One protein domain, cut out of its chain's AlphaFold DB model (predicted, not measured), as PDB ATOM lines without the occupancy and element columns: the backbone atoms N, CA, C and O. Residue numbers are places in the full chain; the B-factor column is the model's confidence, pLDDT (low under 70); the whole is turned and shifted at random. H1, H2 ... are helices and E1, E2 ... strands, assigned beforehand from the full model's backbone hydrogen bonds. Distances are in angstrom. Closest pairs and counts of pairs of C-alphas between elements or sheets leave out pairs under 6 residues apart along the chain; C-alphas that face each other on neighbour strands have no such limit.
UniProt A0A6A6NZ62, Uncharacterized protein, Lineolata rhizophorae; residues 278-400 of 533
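This is residues 278 to 400 of the 533 residues of an uncharacterized protein of Lineolata rhizophorae (UniProt A0A6A6NZ62). With little regular structure, the chain winds in stacked turns, a solenoid with two parallel sheets of short strands on its sides, in orders E1 E3 E5 E7 and E2 E4 E6 E8 E9. H1 lies toward one end, where residues 384 to 389 stick out. The printed part has 123 residues, 42 in named elements, mostly strand, running E1 to E8, H1, E9. It is compact, with a radius of gyration of the C-alphas of 13.7 A and spans of 41 by 37 by 21 A.

E1, residues 284 to 286, is parallel to E3, residues 308 to 310; N 285 and O 308 are within hydrogen-bond range, 3.0 A. E5, residues 330 to 332, is the parallel neighbour of E3, with N 309 and O 330 at 3.4 A, and of E7, residues 351 to 353, with N 331 and O 351 at 3.1 A. E2, residues 297 to 301, is parallel to E4, residues 320 to 325, with N 300 and O 321 at 2.8 A. Inner strand E6, residues 343 to 347, is the parallel neighbour of E4, with N 344 and O 320 at 2.8 A, and of inner strand E8, residues 364 to 368, with N 345 and O 365 at 2.8 A; E8 is also the parallel neighbour of edge strand E9, residues 392 to 396, with N 395 and O 366 at 2.9 A. H1, residues 375 to 378, too short for an O i to N i+4 pair, is on this sheet at a height of 7.5 A; its closest C-alphas to E9 are Cys 375 and Cys 394, 5.4 A. E8, H1 and E9 form a strand-helix-strand unit, parallel strands with a helix between, its crossover right-handed.

E1 begins at C-alpha 284 (-5.194, 35.766, 51.057). E4 is 13.7 A long. E9 ends at C-alpha 396 (-16.347, 52.224, 38.288).

The printed part has no cut. The link H1 to E9 is long. Residues 380 to 392 and 399 to 400 have pLDDT under 70.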
ATOM      1  N   THR A 278     -16.885  33.668  54.900       97.81
ATOM      2  CA  THR A 278     -17.608  34.749  55.582       97.81
ATOM      3  C   THR A 278     -16.915  35.200  56.856       97.81
ATOM      4  O   THR A 278     -16.358  34.378  57.583       97.81
ATOM      5  N   HIS A 279     -16.936  36.505  57.134       95.62
ATOM      6  CA  HIS A 279     -16.418  37.086  58.382       95.62
ATOM      7  C   HIS A 279     -14.986  36.649  58.738       95.62
ATOM      8  O   HIS A 279     -14.624  36.573  59.912       95.62
ATOM      9  N   THR A 280     -14.157  36.307  57.749       95.19
ATOM     10  CA  THR A 280     -12.836  35.725  58.005       95.19
ATOM     11  C   THR A 280     -11.783  36.800  58.271       95.19
ATOM     12  O   THR A 280     -11.852  37.934  57.792       95.19
ATOM     13  N   GLY A 281     -10.753  36.417  59.024       93.38
ATOM     14  CA  GLY A 281      -9.530  37.189  59.228       93.38
ATOM     15  C   GLY A 281      -8.430  36.883  58.208       93.38
ATOM     16  O   GLY A 281      -7.273  37.187  58.492       93.38
ATOM     17  N   LEU A 282      -8.765  36.250  57.079       95.12
ATOM     18  CA  LEU A 282      -7.826  35.903  56.008       95.12
ATOM     19  C   LEU A 282      -7.255  37.163  55.345       95.12
ATOM     20  O   LEU A 282      -7.969  38.151  55.185       95.12
ATOM     21  N   VAL A 283      -5.984  37.102  54.937       95.06
ATOM     22  CA  VAL A 283      -5.349  38.114  54.070       95.06
ATOM     23  C   VAL A 283      -5.366  37.660  52.616       95.06
ATOM     24  O   VAL A 283      -5.652  38.443  51.719       95.06
ATOM     25  N   ASP A 284      -5.135  36.377  52.376       94.81
ATOM     26  CA  ASP A 284      -5.194  35.766  51.057       94.81
ATOM     27  C   ASP A 284      -5.864  34.391  51.130       94.81
ATOM     28  O   ASP A 284      -5.867  33.727  52.174       94.81
ATOM     29  N   PHE A 285      -6.464  33.969  50.016       95.75
ATOM     30  CA  PHE A 285      -6.995  32.620  49.860       95.75
ATOM     31  C   PHE A 285      -6.803  32.099  48.434       95.75
ATOM     32  O   PHE A 285      -7.150  32.759  47.454       95.75
ATOM     33  N   ALA A 286      -6.332  30.854  48.316       94.69
ATOM     34  CA  ALA A 286      -6.193  30.183  47.031       94.69
ATOM     35  C   ALA A 286      -6.661  28.723  47.083       94.69
ATOM     36  O   ALA A 286      -6.199  27.929  47.907       94.69
ATOM     37  N   ALA A 287      -7.503  28.341  46.122       95.44
ATOM     38  CA  ALA A 287      -7.887  26.953  45.873       95.44
ATOM     39  C   ALA A 287      -7.367  26.514  44.495       95.44
ATOM     40  O   ALA A 287      -8.085  26.495  43.497       95.44
ATOM     41  N   GLY A 288      -6.072  26.188  44.436       93.12
ATOM     42  CA  GLY A 288      -5.334  26.032  43.177       93.12
ATOM     43  C   GLY A 288      -5.757  24.867  42.276       93.12
ATOM     44  O   GLY A 288      -5.473  24.904  41.083       93.12
ATOM     45  N   GLN A 289      -6.410  23.839  42.824       96.81
ATOM     46  CA  GLN A 289      -6.882  22.664  42.072       96.81
ATOM     47  C   GLN A 289      -8.407  22.615  41.921       96.81
ATOM     48  O   GLN A 289      -8.923  21.661  41.338       96.81
ATOM     49  N   LEU A 290      -9.124  23.615  42.446       97.88
ATOM     50  CA  LEU A 290     -10.579  23.626  42.425       97.88
ATOM     51  C   LEU A 290     -11.046  23.872  40.992       97.88
ATOM     52  O   LEU A 290     -10.809  24.941  40.447       97.88
ATOM     53  N   SER A 291     -11.687  22.862  40.407       97.38
ATOM     54  CA  SER A 291     -12.099  22.838  38.998       97.38
ATOM     55  C   SER A 291     -13.580  23.130  38.787       97.38
ATOM     56  O   SER A 291     -13.955  23.675  37.753       97.38
ATOM     57  N   SER A 292     -14.423  22.822  39.776       97.44
ATOM     58  CA  SER A 292     -15.865  23.039  39.681       97.44
ATOM     59  C   SER A 292     -16.480  23.418  41.023       97.44
ATOM     60  O   SER A 292     -16.223  22.752  42.036       97.44
ATOM     61  N   VAL A 293     -17.372  24.403  41.006       98.19
ATOM     62  CA  VAL A 293     -18.312  24.675  42.096       98.19
ATOM     63  C   VAL A 293     -19.732  24.622  41.545       98.19
ATOM     64  O   VAL A 293     -20.019  25.197  40.499       98.19
ATOM     65  N   GLY A 294     -20.625  23.909  42.227       96.75
ATOM     66  CA  GLY A 294     -21.994  23.723  41.758       96.75
ATOM     67  C   GLY A 294     -22.838  24.997  41.705       96.75
ATOM     68  O   GLY A 294     -22.376  26.123  41.869       96.75
ATOM     69  N   HIS A 295     -24.136  24.803  41.506       93.38
ATOM     70  CA  HIS A 295     -25.120  25.857  41.235       93.38
ATOM     71  C   HIS A 295     -25.315  26.874  42.373       93.38
ATOM     72  O   HIS A 295     -25.832  27.955  42.116       93.38
ATOM     73  N   GLY A 296     -24.909  26.560  43.607       94.94
ATOM     74  CA  GLY A 296     -24.881  27.531  44.710       94.94
ATOM     75  C   GLY A 296     -23.706  28.511  44.625       94.94
ATOM     76  O   GLY A 296     -23.783  29.587  45.206       94.94
ATOM     77  N   GLY A 297     -22.658  28.167  43.875       97.12
ATOM     78  CA  GLY A 297     -21.593  29.089  43.527       97.12
ATOM     79  C   GLY A 297     -20.584  29.368  44.637       97.12
ATOM     80  O   GLY A 297     -20.373  28.557  45.541       97.12
ATOM     81  N   ILE A 298     -19.934  30.520  44.522       98.00
ATOM     82  CA  ILE A 298     -18.928  31.031  45.450       98.00
ATOM     83  C   ILE A 298     -19.487  32.271  46.143       98.00
ATOM     84  O   ILE A 298     -19.938  33.194  45.469       98.00
ATOM     85  N   ILE A 299     -19.406  32.298  47.472       98.31
ATOM     86  CA  ILE A 299     -19.719  33.460  48.306       98.31
ATOM     87  C   ILE A 299     -18.445  33.888  49.039       98.31
ATOM     88  O   ILE A 299     -17.820  33.093  49.739       98.31
ATOM     89  N   VAL A 300     -18.055  35.148  48.877       98.00
ATOM     90  CA  VAL A 300     -16.963  35.785  49.621       98.00
ATOM     91  C   VAL A 300     -17.514  37.075  50.201       98.00
ATOM     92  O   VAL A 300     -17.659  38.071  49.492       98.00
ATOM     93  N   ASP A 301     -17.864  37.055  51.479       97.94
ATOM     94  CA  ASP A 301     -18.632  38.132  52.092       97.94
ATOM     95  C   ASP A 301     -18.070  38.565  53.449       97.94
ATOM     96  O   ASP A 301     -17.737  37.739  54.292       97.94
ATOM     97  N   ASP A 302     -17.980  39.875  53.659       97.25
ATOM     98  CA  ASP A 302     -17.588  40.483  54.938       97.25
ATOM     99  C   ASP A 302     -16.199  40.046  55.449       97.25
ATOM    100  O   ASP A 302     -16.021  39.704  56.615       97.25
ATOM    101  N   ASN A 303     -15.186  40.031  54.575       96.75
ATOM    102  CA  ASN A 303     -13.805  39.700  54.943       96.75
ATOM    103  C   ASN A 303     -12.940  40.975  54.935       96.75
ATOM    104  O   ASN A 303     -12.383  41.348  53.898       96.75
ATOM    105  N   PRO A 304     -12.815  41.691  56.071       95.56
ATOM    106  CA  PRO A 304     -12.212  43.022  56.108       95.56
ATOM    107  C   PRO A 304     -10.713  43.044  55.807       95.56
ATOM    108  O   PRO A 304     -10.221  44.073  55.360       95.56
ATOM    109  N   ASN A 305      -9.986  41.950  56.039       95.56
ATOM    110  CA  ASN A 305      -8.532  41.886  55.841       95.56
ATOM    111  C   ASN A 305      -8.123  41.225  54.518       95.56
ATOM    112  O   ASN A 305      -6.935  41.184  54.222       95.56
ATOM    113  N   LEU A 306      -9.085  40.707  53.752       96.19
ATOM    114  CA  LEU A 306      -8.825  39.903  52.564       96.19
ATOM    115  C   LEU A 306      -8.388  40.802  51.406       96.19
ATOM    116  O   LEU A 306      -9.141  41.682  51.003       96.19
ATOM    117  N   GLU A 307      -7.184  40.572  50.890       94.94
ATOM    118  CA  GLU A 307      -6.536  41.339  49.821       94.94
ATOM    119  C   GLU A 307      -6.566  40.609  48.467       94.94
ATOM    120  O   GLU A 307      -6.707  41.263  47.430       94.94
ATOM    121  N   ASP A 308      -6.477  39.271  48.465       92.88
ATOM    122  CA  ASP A 308      -6.453  38.439  47.250       92.88
ATOM    123  C   ASP A 308      -7.269  37.146  47.399       92.88
ATOM    124  O   ASP A 308      -7.185  36.439  48.408       92.88
ATOM    125  N   VAL A 309      -8.041  36.816  46.357       93.88
ATOM    126  CA  VAL A 309      -8.749  35.534  46.234       93.88
ATOM    127  C   VAL A 309      -8.547  34.956  44.838       93.88
ATOM    128  O   VAL A 309      -8.871  35.594  43.831       93.88
ATOM    129  N   SER A 310      -8.075  33.707  44.772       92.25
ATOM    130  CA  SER A 310      -7.688  33.078  43.508       92.25
ATOM    131  C   SER A 310      -8.218  31.652  43.324       92.25
ATOM    132  O   SER A 310      -8.005  30.760  44.154       92.25
ATOM    133  N   PHE A 311      -8.847  31.422  42.166       94.25
ATOM    134  CA  PHE A 311      -9.363  30.124  41.719       94.25
ATOM    135  C   PHE A 311      -8.805  29.768  40.327       94.25
ATOM    136  O   PHE A 311      -9.538  29.738  39.338       94.25
ATOM    137  N   PRO A 312      -7.487  29.519  40.203       92.06
ATOM    138  CA  PRO A 312      -6.806  29.506  38.908       92.06
ATOM    139  C   PRO A 312      -7.180  28.328  38.000       92.06
ATOM    140  O   PRO A 312      -6.944  28.421  36.804       92.06
ATOM    141  N   ALA A 313      -7.723  27.235  38.542       95.31
ATOM    142  CA  ALA A 313      -8.118  26.045  37.782       95.31
ATOM    143  C   ALA A 313      -9.641  25.899  37.622       95.31
ATOM    144  O   ALA A 313     -10.094  24.875  37.114       95.31
ATOM    145  N   LEU A 314     -10.429  26.879  38.081       96.62
ATOM    146  CA  LEU A 314     -11.886  26.782  38.118       96.62
ATOM    147  C   LEU A 314     -12.461  26.929  36.711       96.62
ATOM    148  O   LEU A 314     -12.390  28.014  36.145       96.62
ATOM    149  N   GLU A 315     -13.055  25.863  36.175       95.75
ATOM    150  CA  GLU A 315     -13.644  25.815  34.832       95.75
ATOM    151  C   GLU A 315     -15.147  26.143  34.849       95.75
ATOM    152  O   GLU A 315     -15.638  26.849  33.963       95.75
ATOM    153  N   GLU A 316     -15.868  25.664  35.868       94.19
ATOM    154  CA  GLU A 316     -17.323  25.805  36.011       94.19
ATOM    155  C   GLU A 316     -17.708  26.311  37.406       94.19
ATOM    156  O   GLU A 316     -17.229  25.809  38.429       94.19
ATOM    157  N   VAL A 317     -18.612  27.288  37.454       96.19
ATOM    158  CA  VAL A 317     -19.184  27.819  38.696       96.19
ATOM    159  C   VAL A 317     -20.675  28.107  38.519       96.19
ATOM    160  O   VAL A 317     -21.129  28.449  37.430       96.19
ATOM    161  N   GLY A 318     -21.463  27.960  39.586       94.38
ATOM    162  CA  GLY A 318     -22.833  28.471  39.647       94.38
ATOM    163  C   GLY A 318     -22.869  30.001  39.648       94.38
ATOM    164  O   GLY A 318     -22.653  30.646  38.625       94.38
ATOM    165  N   SER A 319     -23.167  30.587  40.804       94.00
ATOM    166  CA  SER A 319     -23.101  32.035  41.031       94.00
ATOM    167  C   SER A 319     -21.754  32.486  41.602       94.00
ATOM    168  O   SER A 319     -21.001  31.700  42.170       94.00
ATOM    169  N   ILE A 320     -21.462  33.776  41.490       95.12
ATOM    170  CA  ILE A 320     -20.367  34.424  42.217       95.12
ATOM    171  C   ILE A 320     -20.969  35.599  42.976       95.12
ATOM    172  O   ILE A 320     -21.577  36.471  42.361       95.12
ATOM    173  N   GLU A 321     -20.786  35.629  44.290       96.62
ATOM    174  CA  GLU A 321     -21.186  36.730  45.159       96.62
ATOM    175  C   GLU A 321     -19.971  37.198  45.962       96.62
ATOM    176  O   GLU A 321     -19.414  36.445  46.759       96.62
ATOM    177  N   VAL A 322     -19.531  38.434  45.722       96.81
ATOM    178  CA  VAL A 322     -18.377  39.032  46.405       96.81
ATOM    179  C   VAL A 322     -18.773  40.392  46.940       96.81
ATOM    180  O   VAL A 322     -18.931  41.338  46.168       96.81
ATOM    181  N   LEU A 323     -18.939  40.483  48.258       96.06
ATOM    182  CA  LEU A 323     -19.498  41.656  48.924       96.06
ATOM    183  C   LEU A 323     -18.759  41.996  50.206       96.06
ATOM    184  O   LEU A 323     -18.210  41.133  50.875       96.06
ATOM    185  N   ARG A 324     -18.759  43.280  50.573       95.56
ATOM    186  CA  ARG A 324     -18.225  43.741  51.866       95.56
ATOM    187  C   ARG A 324     -16.774  43.295  52.141       95.56
ATOM    188  O   ARG A 324     -16.402  43.061  53.281       95.56
ATOM    189  N   ASN A 325     -15.927  43.243  51.111       96.44
ATOM    190  CA  ASN A 325     -14.491  42.961  51.248       96.44
ATOM    191  C   ASN A 325     -13.681  44.236  50.922       96.44
ATOM    192  O   ASN A 325     -13.232  44.405  49.789       96.44
ATOM    193  N   PRO A 326     -13.538  45.194  51.860       94.62
ATOM    194  CA  PRO A 326     -13.015  46.537  51.577       94.62
ATOM    195  C   PRO A 326     -11.557  46.579  51.097       94.62
ATOM    196  O   PRO A 326     -11.187  47.516  50.389       94.62
ATOM    197  N   ASN A 327     -10.742  45.593  51.480       95.31
ATOM    198  CA  ASN A 327      -9.324  45.513  51.115       95.31
ATOM    199  C   ASN A 327      -9.054  44.591  49.916       95.31
ATOM    200  O   ASN A 327      -7.910  44.507  49.477       95.31
ATOM    201  N   LEU A 328     -10.087  43.941  49.366       95.00
ATOM    202  CA  LEU A 328      -9.934  42.990  48.271       95.00
ATOM    203  C   LEU A 328      -9.619  43.743  46.976       95.00
ATOM    204  O   LEU A 328     -10.481  44.403  46.393       95.00
ATOM    205  N   ASP A 329      -8.362  43.651  46.548       92.31
ATOM    206  CA  ASP A 329      -7.825  44.377  45.394       92.31
ATOM    207  C   ASP A 329      -7.949  43.565  44.096       92.31
ATOM    208  O   ASP A 329      -8.132  44.120  43.008       92.31
ATOM    209  N   SER A 330      -7.866  42.243  44.225       88.69
ATOM    210  CA  SER A 330      -7.612  41.305  43.137       88.69
ATOM    211  C   SER A 330      -8.544  40.098  43.233       88.69
ATOM    212  O   SER A 330      -8.613  39.425  44.263       88.69
ATOM    213  N   ILE A 331      -9.268  39.815  42.143       87.06
ATOM    214  CA  ILE A 331     -10.054  38.585  41.999       87.06
ATOM    215  C   ILE A 331      -9.878  37.957  40.614       87.06
ATOM    216  O   ILE A 331      -9.992  38.621  39.576       87.06
ATOM    217  N   ASN A 332      -9.592  36.654  40.583       85.69
ATOM    218  CA  ASN A 332      -9.179  35.976  39.358       85.69
ATOM    219  C   ASN A 332      -9.925  34.652  39.098       85.69
ATOM    220  O   ASN A 332      -9.849  33.713  39.892       85.69
ATOM    221  N   PHE A 333     -10.554  34.581  37.918       86.62
ATOM    222  CA  PHE A 333     -11.281  33.441  37.355       86.62
ATOM    223  C   PHE A 333     -10.766  33.099  35.942       86.62
ATOM    224  O   PHE A 333     -11.520  33.030  34.970       86.62
ATOM    225  N   ASN A 334      -9.444  32.946  35.807       84.69
ATOM    226  CA  ASN A 334      -8.756  32.812  34.519       84.69
ATOM    227  C   ASN A 334      -9.281  31.684  33.619       84.69
ATOM    228  O   ASN A 334      -9.425  31.898  32.417       84.69
ATOM    229  N   GLU A 335      -9.560  30.508  34.179       92.19
ATOM    230  CA  GLU A 335      -9.977  29.321  33.416       92.19
ATOM    231  C   GLU A 335     -11.498  29.130  33.384       92.19
ATOM    232  O   GLU A 335     -11.989  28.197  32.750       92.19
ATOM    233  N   THR A 336     -12.264  30.017  34.028       89.75
ATOM    234  CA  THR A 336     -13.715  29.850  34.151       89.75
ATOM    235  C   THR A 336     -14.374  30.093  32.808       89.75
ATOM    236  O   THR A 336     -14.286  31.191  32.267       89.75
ATOM    237  N   ARG A 337     -15.027  29.063  32.264       87.50
ATOM    238  CA  ARG A 337     -15.705  29.118  30.961       87.50
ATOM    239  C   ARG A 337     -17.198  29.336  31.096       87.50
ATOM    240  O   ARG A 337     -17.793  30.044  30.284       87.50
ATOM    241  N   THR A 338     -17.789  28.728  32.119       83.94
ATOM    242  CA  THR A 338     -19.238  28.678  32.290       83.94
ATOM    243  C   THR A 338     -19.627  29.139  33.687       83.94
ATOM    244  O   THR A 338     -19.121  28.627  34.688       83.94
ATOM    245  N   MET A 339     -20.545  30.105  33.729       88.25
ATOM    246  CA  MET A 339     -21.203  30.591  34.938       88.25
ATOM    247  C   MET A 339     -22.705  30.325  34.813       88.25
ATOM    248  O   MET A 339     -23.410  31.037  34.100       88.25
ATOM    249  N   ASN A 340     -23.196  29.288  35.491       86.31
ATOM    250  CA  ASN A 340     -24.602  28.857  35.398       86.31
ATOM    251  C   ASN A 340     -25.558  29.742  36.232       86.31
ATOM    252  O   ASN A 340     -26.760  29.481  36.304       86.31
ATOM    253  N   GLY A 341     -25.032  30.752  36.924       87.69
ATOM    254  CA  GLY A 341     -25.774  31.671  37.780       87.69
ATOM    255  C   GLY A 341     -25.403  33.135  37.547       87.69
ATOM    256  O   GLY A 341     -24.782  33.502  36.550       87.69
ATOM    257  N   SER A 342     -25.823  33.988  38.481       89.12
ATOM    258  CA  SER A 342     -25.501  35.415  38.459       89.12
ATOM    259  C   SER A 342     -24.122  35.690  39.051       89.12
ATOM    260  O   SER A 342     -23.673  35.008  39.972       89.12
ATOM    261  N   VAL A 343     -23.492  36.746  38.553       90.62
ATOM    262  CA  VAL A 343     -22.260  37.325  39.075       90.62
ATOM    263  C   VAL A 343     -22.618  38.653  39.727       90.62
ATOM    264  O   VAL A 343     -23.140  39.543  39.059       90.62
ATOM    265  N   TYR A 344     -22.354  38.782  41.022       92.25
ATOM    266  CA  TYR A 344     -22.597  39.982  41.808       92.25
ATOM    267  C   TYR A 344     -21.339  40.319  42.611       92.25
ATOM    268  O   TYR A 344     -20.990  39.625  43.563       92.25
ATOM    269  N   MET A 345     -20.623  41.361  42.196       92.56
ATOM    270  CA  MET A 345     -19.370  41.787  42.813       92.56
ATOM    271  C   MET A 345     -19.409  43.285  43.118       92.56
ATOM    272  O   MET A 345     -19.646  44.095  42.221       92.56
ATOM    273  N   GLU A 346     -19.141  43.650  44.368       92.06
ATOM    274  CA  GLU A 346     -19.033  45.036  44.834       92.06
ATOM    275  C   GLU A 346     -17.821  45.174  45.763       92.06
ATOM    276  O   GLU A 346     -17.665  44.401  46.712       92.06
ATOM    277  N   GLY A 347     -16.945  46.143  45.494       90.56
ATOM    278  CA  GLY A 347     -15.722  46.323  46.278       90.56
ATOM    279  C   GLY A 347     -14.760  47.352  45.694       90.56
ATOM    280  O   GLY A 347     -15.142  48.178  44.874       90.56
ATOM    281  N   ASN A 348     -13.492  47.302  46.106       90.44
ATOM    282  CA  ASN A 348     -12.441  48.245  45.695       90.44
ATOM    283  C   ASN A 348     -11.386  47.586  44.781       90.44
ATOM    284  O   ASN A 348     -10.185  47.835  44.900       90.44
ATOM    285  N   PHE A 349     -11.835  46.741  43.853       90.75
ATOM    286  CA  PHE A 349     -10.970  45.933  42.991       90.75
ATOM    287  C   PHE A 349     -10.146  46.793  42.025       90.75
ATOM    288  O   PHE A 349     -10.728  47.490  41.191       90.75
ATOM    289  N   SER A 350      -8.816  46.707  42.057       90.69
ATOM    290  CA  SER A 350      -7.973  47.213  40.963       90.69
ATOM    291  C   SER A 350      -7.996  46.269  39.758       90.69
ATOM    292  O   SER A 350      -7.883  46.709  38.609       90.69
ATOM    293  N   THR A 351      -8.170  44.968  40.014       87.25
ATOM    294  CA  THR A 351      -8.159  43.923  38.993       87.25
ATOM    295  C   THR A 351      -9.264  42.892  39.221       87.25
ATOM    296  O   THR A 351      -9.375  42.277  40.277       87.25
ATOM    297  N   ALA A 352     -10.066  42.661  38.180       86.94
ATOM    298  CA  ALA A 352     -10.915  41.480  38.059       86.94
ATOM    299  C   ALA A 352     -10.693  40.866  36.673       86.94
ATOM    300  O   ALA A 352     -10.690  41.589  35.672       86.94
ATOM    301  N   SER A 353     -10.474  39.551  36.606       83.56
ATOM    302  CA  SER A 353     -10.089  38.857  35.368       83.56
ATOM    303  C   SER A 353     -10.951  37.620  35.121       83.56
ATOM    304  O   SER A 353     -11.000  36.719  35.956       83.56
ATOM    305  N   MET A 354     -11.609  37.585  33.959       84.31
ATOM    306  CA  MET A 354     -12.476  36.497  33.476       84.31
ATOM    307  C   MET A 354     -12.274  36.246  31.959       84.31
ATOM    308  O   MET A 354     -13.224  36.324  31.181       84.31
ATOM    309  N   PRO A 355     -11.033  36.020  31.481       81.81
ATOM    310  CA  PRO A 355     -10.701  36.005  30.054       81.81
ATOM    311  C   PRO A 355     -11.288  34.812  29.291       81.81
ATOM    312  O   PRO A 355     -11.462  34.913  28.077       81.81
ATOM    313  N   SER A 356     -11.562  33.701  29.978       85.44
ATOM    314  CA  SER A 356     -12.051  32.460  29.363       85.44
ATOM    315  C   SER A 356     -13.567  32.307  29.411       85.44
ATOM    316  O   SER A 356     -14.070  31.301  28.919       85.44
ATOM    317  N   VAL A 357     -14.299  33.269  29.985       83.50
ATOM    318  CA  VAL A 357     -15.753  33.150  30.136       83.50
ATOM    319  C   VAL A 357     -16.414  33.205  28.763       83.50
ATOM    320  O   VAL A 357     -16.322  34.195  28.040       83.50
ATOM    321  N   GLU A 358     -17.101  32.121  28.418       80.50
ATOM    322  CA  GLU A 358     -17.874  31.981  27.186       80.50
ATOM    323  C   GLU A 358     -19.364  32.232  27.441       80.50
ATOM    324  O   GLU A 358     -20.070  32.737  26.564       80.50
ATOM    325  N   HIS A 359     -19.850  31.876  28.637       77.12
ATOM    326  CA  HIS A 359     -21.268  31.918  28.968       77.12
ATOM    327  C   HIS A 359     -21.546  32.310  30.421       77.12
ATOM    328  O   HIS A 359     -20.919  31.790  31.345       77.12
ATOM    329  N   VAL A 360     -22.539  33.185  30.595       83.88
ATOM    330  CA  VAL A 360     -23.141  33.557  31.879       83.88
ATOM    331  C   VAL A 360     -24.659  33.441  31.720       83.88
ATOM    332  O   VAL A 360     -25.242  34.174  30.921       83.88
ATOM    333  N   ASP A 361     -25.289  32.517  32.447       81.31
ATOM    334  CA  ASP A 361     -26.742  32.269  32.386       81.31
ATOM    335  C   ASP A 361     -27.561  33.315  33.166       81.31
ATOM    336  O   ASP A 361     -28.761  33.482  32.932       81.31
ATOM    337  N   GLY A 362     -26.927  34.018  34.113       81.88
ATOM    338  CA  GLY A 362     -27.565  34.985  35.006       81.88
ATOM    339  C   GLY A 362     -27.222  36.453  34.738       81.88
ATOM    340  O   GLY A 362     -26.721  36.847  33.684       81.88
ATOM    341  N   THR A 363     -27.506  37.293  35.735       83.38
ATOM    342  CA  THR A 363     -27.143  38.713  35.702       83.38
ATOM    343  C   THR A 363     -25.651  38.864  35.945       83.38
ATOM    344  O   THR A 363     -25.127  38.282  36.890       83.38
ATOM    345  N   PHE A 364     -24.989  39.701  35.152       85.44
ATOM    346  CA  PHE A 364     -23.641  40.165  35.450       85.44
ATOM    347  C   PHE A 364     -23.704  41.565  36.073       85.44
ATOM    348  O   PHE A 364     -24.239  42.490  35.454       85.44
ATOM    349  N   TYR A 365     -23.193  41.694  37.296       87.69
ATOM    350  CA  TYR A 365     -23.085  42.926  38.071       87.69
ATOM    351  C   TYR A 365     -21.695  43.006  38.708       87.69
ATOM    352  O   TYR A 365     -21.352  42.203  39.574       87.69
ATOM    353  N   LEU A 366     -20.896  43.983  38.279       88.94
ATOM    354  CA  LEU A 366     -19.581  44.273  38.849       88.94
ATOM    355  C   LEU A 366     -19.480  45.778  39.079       88.94
ATOM    356  O   LEU A 366     -19.559  46.555  38.130       88.94
ATOM    357  N   VAL A 367     -19.280  46.198  40.321       89.94
ATOM    358  CA  VAL A 367     -18.997  47.594  40.658       89.94
ATOM    359  C   VAL A 367     -17.708  47.664  41.460       89.94
ATOM    360  O   VAL A 367     -17.570  47.001  42.487       89.94
ATOM    361  N   SER A 368     -16.759  48.462  40.975       92.00
ATOM    362  CA  SER A 368     -15.530  48.770  41.701       92.00
ATOM    363  C   SER A 368     -15.495  50.240  42.108       92.00
ATOM    364  O   SER A 368     -15.710  51.120  41.279       92.00
ATOM    365  N   ASP A 369     -15.164  50.529  43.361       91.62
ATOM    366  CA  ASP A 369     -14.848  51.879  43.840       91.62
ATOM    367  C   ASP A 369     -13.431  52.334  43.422       91.62
ATOM    368  O   ASP A 369     -13.064  53.502  43.596       91.62
ATOM    369  N   ASN A 370     -12.628  51.437  42.836       89.75
ATOM    370  CA  ASN A 370     -11.257  51.723  42.435       89.75
ATOM    371  C   ASN A 370     -11.201  52.337  41.021       89.75
ATOM    372  O   ASN A 370     -11.549  51.672  40.040       89.75
ATOM    373  N   PRO A 371     -10.671  53.563  40.852       88.31
ATOM    374  CA  PRO A 371     -10.593  54.240  39.553       88.31
ATOM    375  C   PRO A 371      -9.694  53.530  38.529       88.31
ATOM    376  O   PRO A 371      -9.758  53.847  37.342       88.31
ATOM    377  N   SER A 372      -8.825  52.616  38.974       89.75
ATOM    378  CA  SER A 372      -7.928  51.857  38.093       89.75
ATOM    379  C   SER A 372      -8.599  50.662  37.409       89.75
ATOM    380  O   SER A 372      -8.033  50.121  36.456       89.75
ATOM    381  N   MET A 373      -9.807  50.286  37.843       89.56
ATOM    382  CA  MET A 373     -10.516  49.127  37.317       89.56
ATOM    383  C   MET A 373     -10.848  49.287  35.829       89.56
ATOM    384  O   MET A 373     -11.429  50.283  35.388       89.56
ATOM    385  N   ASN A 374     -10.503  48.271  35.032       86.94
ATOM    386  CA  ASN A 374     -10.741  48.267  33.592       86.94
ATOM    387  C   ASN A 374     -11.933  47.376  33.216       86.94
ATOM    388  O   ASN A 374     -11.801  46.169  33.029       86.94
ATOM    389  N   CYS A 375     -13.086  48.005  32.999       84.25
ATOM    390  CA  CYS A 375     -14.313  47.318  32.595       84.25
ATOM    391  C   CYS A 375     -14.372  46.895  31.115       84.25
ATOM    392  O   CYS A 375     -15.298  46.186  30.720       84.25
ATOM    393  N   SER A 376     -13.418  47.297  30.266       82.25
ATOM    394  CA  SER A 376     -13.489  47.007  28.822       82.25
ATOM    395  C   SER A 376     -13.405  45.514  28.492       82.25
ATOM    396  O   SER A 376     -13.972  45.088  27.488       82.25
ATOM    397  N   ALA A 377     -12.774  44.714  29.358       77.56
ATOM    398  CA  ALA A 377     -12.691  43.260  29.213       77.56
ATOM    399  C   ALA A 377     -14.065  42.570  29.323       77.56
ATOM    400  O   ALA A 377     -14.277  41.525  28.716       77.56
ATOM    401  N   PHE A 378     -15.016  43.186  30.030       78.62
ATOM    402  CA  PHE A 378     -16.338  42.617  30.311       78.62
ATOM    403  C   PHE A 378     -17.408  43.064  29.310       78.62
ATOM    404  O   PHE A 378     -18.512  42.529  29.298       78.62
ATOM    405  N   ALA A 379     -17.083  43.997  28.408       71.56
ATOM    406  CA  ALA A 379     -18.019  44.494  27.398       71.56
ATOM    407  C   ALA A 379     -18.552  43.383  26.470       71.56
ATOM    408  O   ALA A 379     -19.653  43.507  25.939       71.56
ATOM    409  N   ALA A 380     -17.783  42.304  26.283       66.94
ATOM    410  CA  ALA A 380     -18.170  41.145  25.479       66.94
ATOM    411  C   ALA A 380     -19.075  40.145  26.224       66.94
ATOM    412  O   ALA A 380     -19.749  39.350  25.572       66.94
ATOM    413  N   LEU A 381     -19.107  40.193  27.560       66.31
ATOM    414  CA  LEU A 381     -19.890  39.283  28.406       66.31
ATOM    415  C   LEU A 381     -21.343  39.727  28.573       66.31
ATOM    416  O   LEU A 381     -22.165  38.980  29.088       66.31
ATOM    417  N   VAL A 382     -21.674  40.931  28.108       60.53
ATOM    418  CA  VAL A 382     -23.041  41.444  28.081       60.53
ATOM    419  C   VAL A 382     -23.749  40.858  26.865       60.53
ATOM    420  O   VAL A 382     -23.382  41.196  25.731       60.53
ATOM    421  N   PRO A 383     -24.792  40.027  27.033       53.78
ATOM    422  CA  PRO A 383     -25.597  39.613  25.904       53.78
ATOM    423  C   PRO A 383     -26.188  40.860  25.249       53.78
ATOM    424  O   PRO A 383     -26.919  41.639  25.858       53.78
ATOM    425  N   SER A 384     -25.883  41.049  23.969       42.22
ATOM    426  CA  SER A 384     -26.552  42.030  23.120       42.22
ATOM    427  C   SER A 384     -27.969  41.548  22.777       42.22
ATOM    428  O   SER A 384     -28.275  41.306  21.616       42.22
ATOM    429  N   ALA A 385     -28.827  41.349  23.778       37.06
ATOM    430  CA  ALA A 385     -30.273  41.185  23.649       37.06
ATOM    431  C   ALA A 385     -30.903  41.230  25.049       37.06
ATOM    432  O   ALA A 385     -30.477  40.509  25.938       37.06
ATOM    433  N   VAL A 386     -31.971  42.019  25.194       39.47
ATOM    434  CA  VAL A 386     -32.747  42.267  26.427       39.47
ATOM    435  C   VAL A 386     -32.147  43.347  27.337       39.47
ATOM    436  O   VAL A 386     -31.695  43.114  28.451       39.47
ATOM    437  N   LEU A 387     -32.233  44.585  26.842       40.94
ATOM    438  CA  LEU A 387     -32.272  45.791  27.668       40.94
ATOM    439  C   LEU A 387     -33.568  45.782  28.495       40.94
ATOM    440  O   LEU A 387     -34.540  46.452  28.142       40.94
ATOM    441  N   ASP A 388     -33.585  45.008  29.573       41.25
ATOM    442  CA  ASP A 388     -34.271  45.452  30.778       41.25
ATOM    443  C   ASP A 388     -33.219  46.120  31.670       41.25
ATOM    444  O   ASP A 388     -32.054  45.726  31.689       41.25
ATOM    445  N   SER A 389     -33.608  47.194  32.337       43.59
ATOM    446  CA  SER A 389     -32.764  48.185  33.028       43.59
ATOM    447  C   SER A 389     -31.905  47.674  34.210       43.59
ATOM    448  O   SER A 389     -31.487  48.460  35.055       43.59
ATOM    449  N   SER A 390     -31.634  46.369  34.286       48.44
ATOM    450  CA  SER A 390     -31.057  45.666  35.439       48.44
ATOM    451  C   SER A 390     -29.698  45.003  35.174       48.44
ATOM    452  O   SER A 390     -29.074  44.538  36.121       48.44
ATOM    453  N   VAL A 391     -29.203  44.963  33.931       53.38
ATOM    454  CA  VAL A 391     -27.905  44.344  33.589       53.38
ATOM    455  C   VAL A 391     -26.797  45.405  33.632       53.38
ATOM    456  O   VAL A 391     -26.670  46.204  32.705       53.38
ATOM    457  N   HIS A 392     -26.017  45.447  34.718       59.34
ATOM    458  CA  HIS A 392     -24.921  46.413  34.905       59.34
ATOM    459  C   HIS A 392     -23.573  45.716  34.687       59.34
ATOM    460  O   HIS A 392     -22.978  45.144  35.589       59.34
ATOM    461  N   ALA A 393     -23.102  45.774  33.446       73.19
ATOM    462  CA  ALA A 393     -22.005  44.972  32.912       73.19
ATOM    463  C   ALA A 393     -20.645  45.084  33.614       73.19
ATOM    464  O   ALA A 393     -19.868  44.147  33.547       73.19
ATOM    465  N   CYS A 394     -20.320  46.247  34.165       82.62
ATOM    466  CA  CYS A 394     -19.138  46.561  34.967       82.62
ATOM    467  C   CYS A 394     -19.097  48.090  35.066       82.62
ATOM    468  O   CYS A 394     -19.124  48.762  34.031       82.62
ATOM    469  N   GLU A 395     -19.040  48.653  36.270       84.88
ATOM    470  CA  GLU A 395     -18.940  50.098  36.490       84.88
ATOM    471  C   GLU A 395     -17.839  50.436  37.496       84.88
ATOM    472  O   GLU A 395     -17.528  49.665  38.404       84.88
ATOM    473  N   VAL A 396     -17.257  51.622  37.321       82.19
ATOM    474  CA  VAL A 396     -16.347  52.224  38.288       82.19
ATOM    475  C   VAL A 396     -17.063  53.367  39.000       82.19
ATOM    476  O   VAL A 396     -17.443  54.356  38.368       82.19
ATOM    477  N   ASN A 397     -17.229  53.261  40.314       80.44
ATOM    478  CA  ASN A 397     -17.879  54.275  41.130       80.44
ATOM    479  C   ASN A 397     -16.905  55.419  41.456       80.44
ATOM    480  O   ASN A 397     -16.112  55.380  42.394       80.44
ATOM    481  N   LEU A 398     -16.992  56.498  40.680       72.62
ATOM    482  CA  LEU A 398     -16.104  57.658  40.812       72.62
ATOM    483  C   LEU A 398     -16.521  58.658  41.908       72.62
ATOM    484  O   LEU A 398     -15.888  59.708  42.044       72.62
ATOM    485  N   THR A 399     -17.564  58.376  42.703       58.50
ATOM    486  CA  THR A 399     -18.035  59.316  43.746       58.50
ATOM    487  C   THR A 399     -17.015  59.540  44.871       58.50
ATOM    488  O   THR A 399     -17.052  60.585  45.524       58.50
ATOM    489  N   SER A 400     -16.040  58.636  45.013       47.91
ATOM    490  CA  SER A 400     -14.961  58.681  46.011       47.91
ATOM    491  C   SER A 400     -13.649  59.312  45.502       47.91
ATOM    492  O   SER A 400     -12.775  59.630  46.306       47.91
TER     493      SER A 400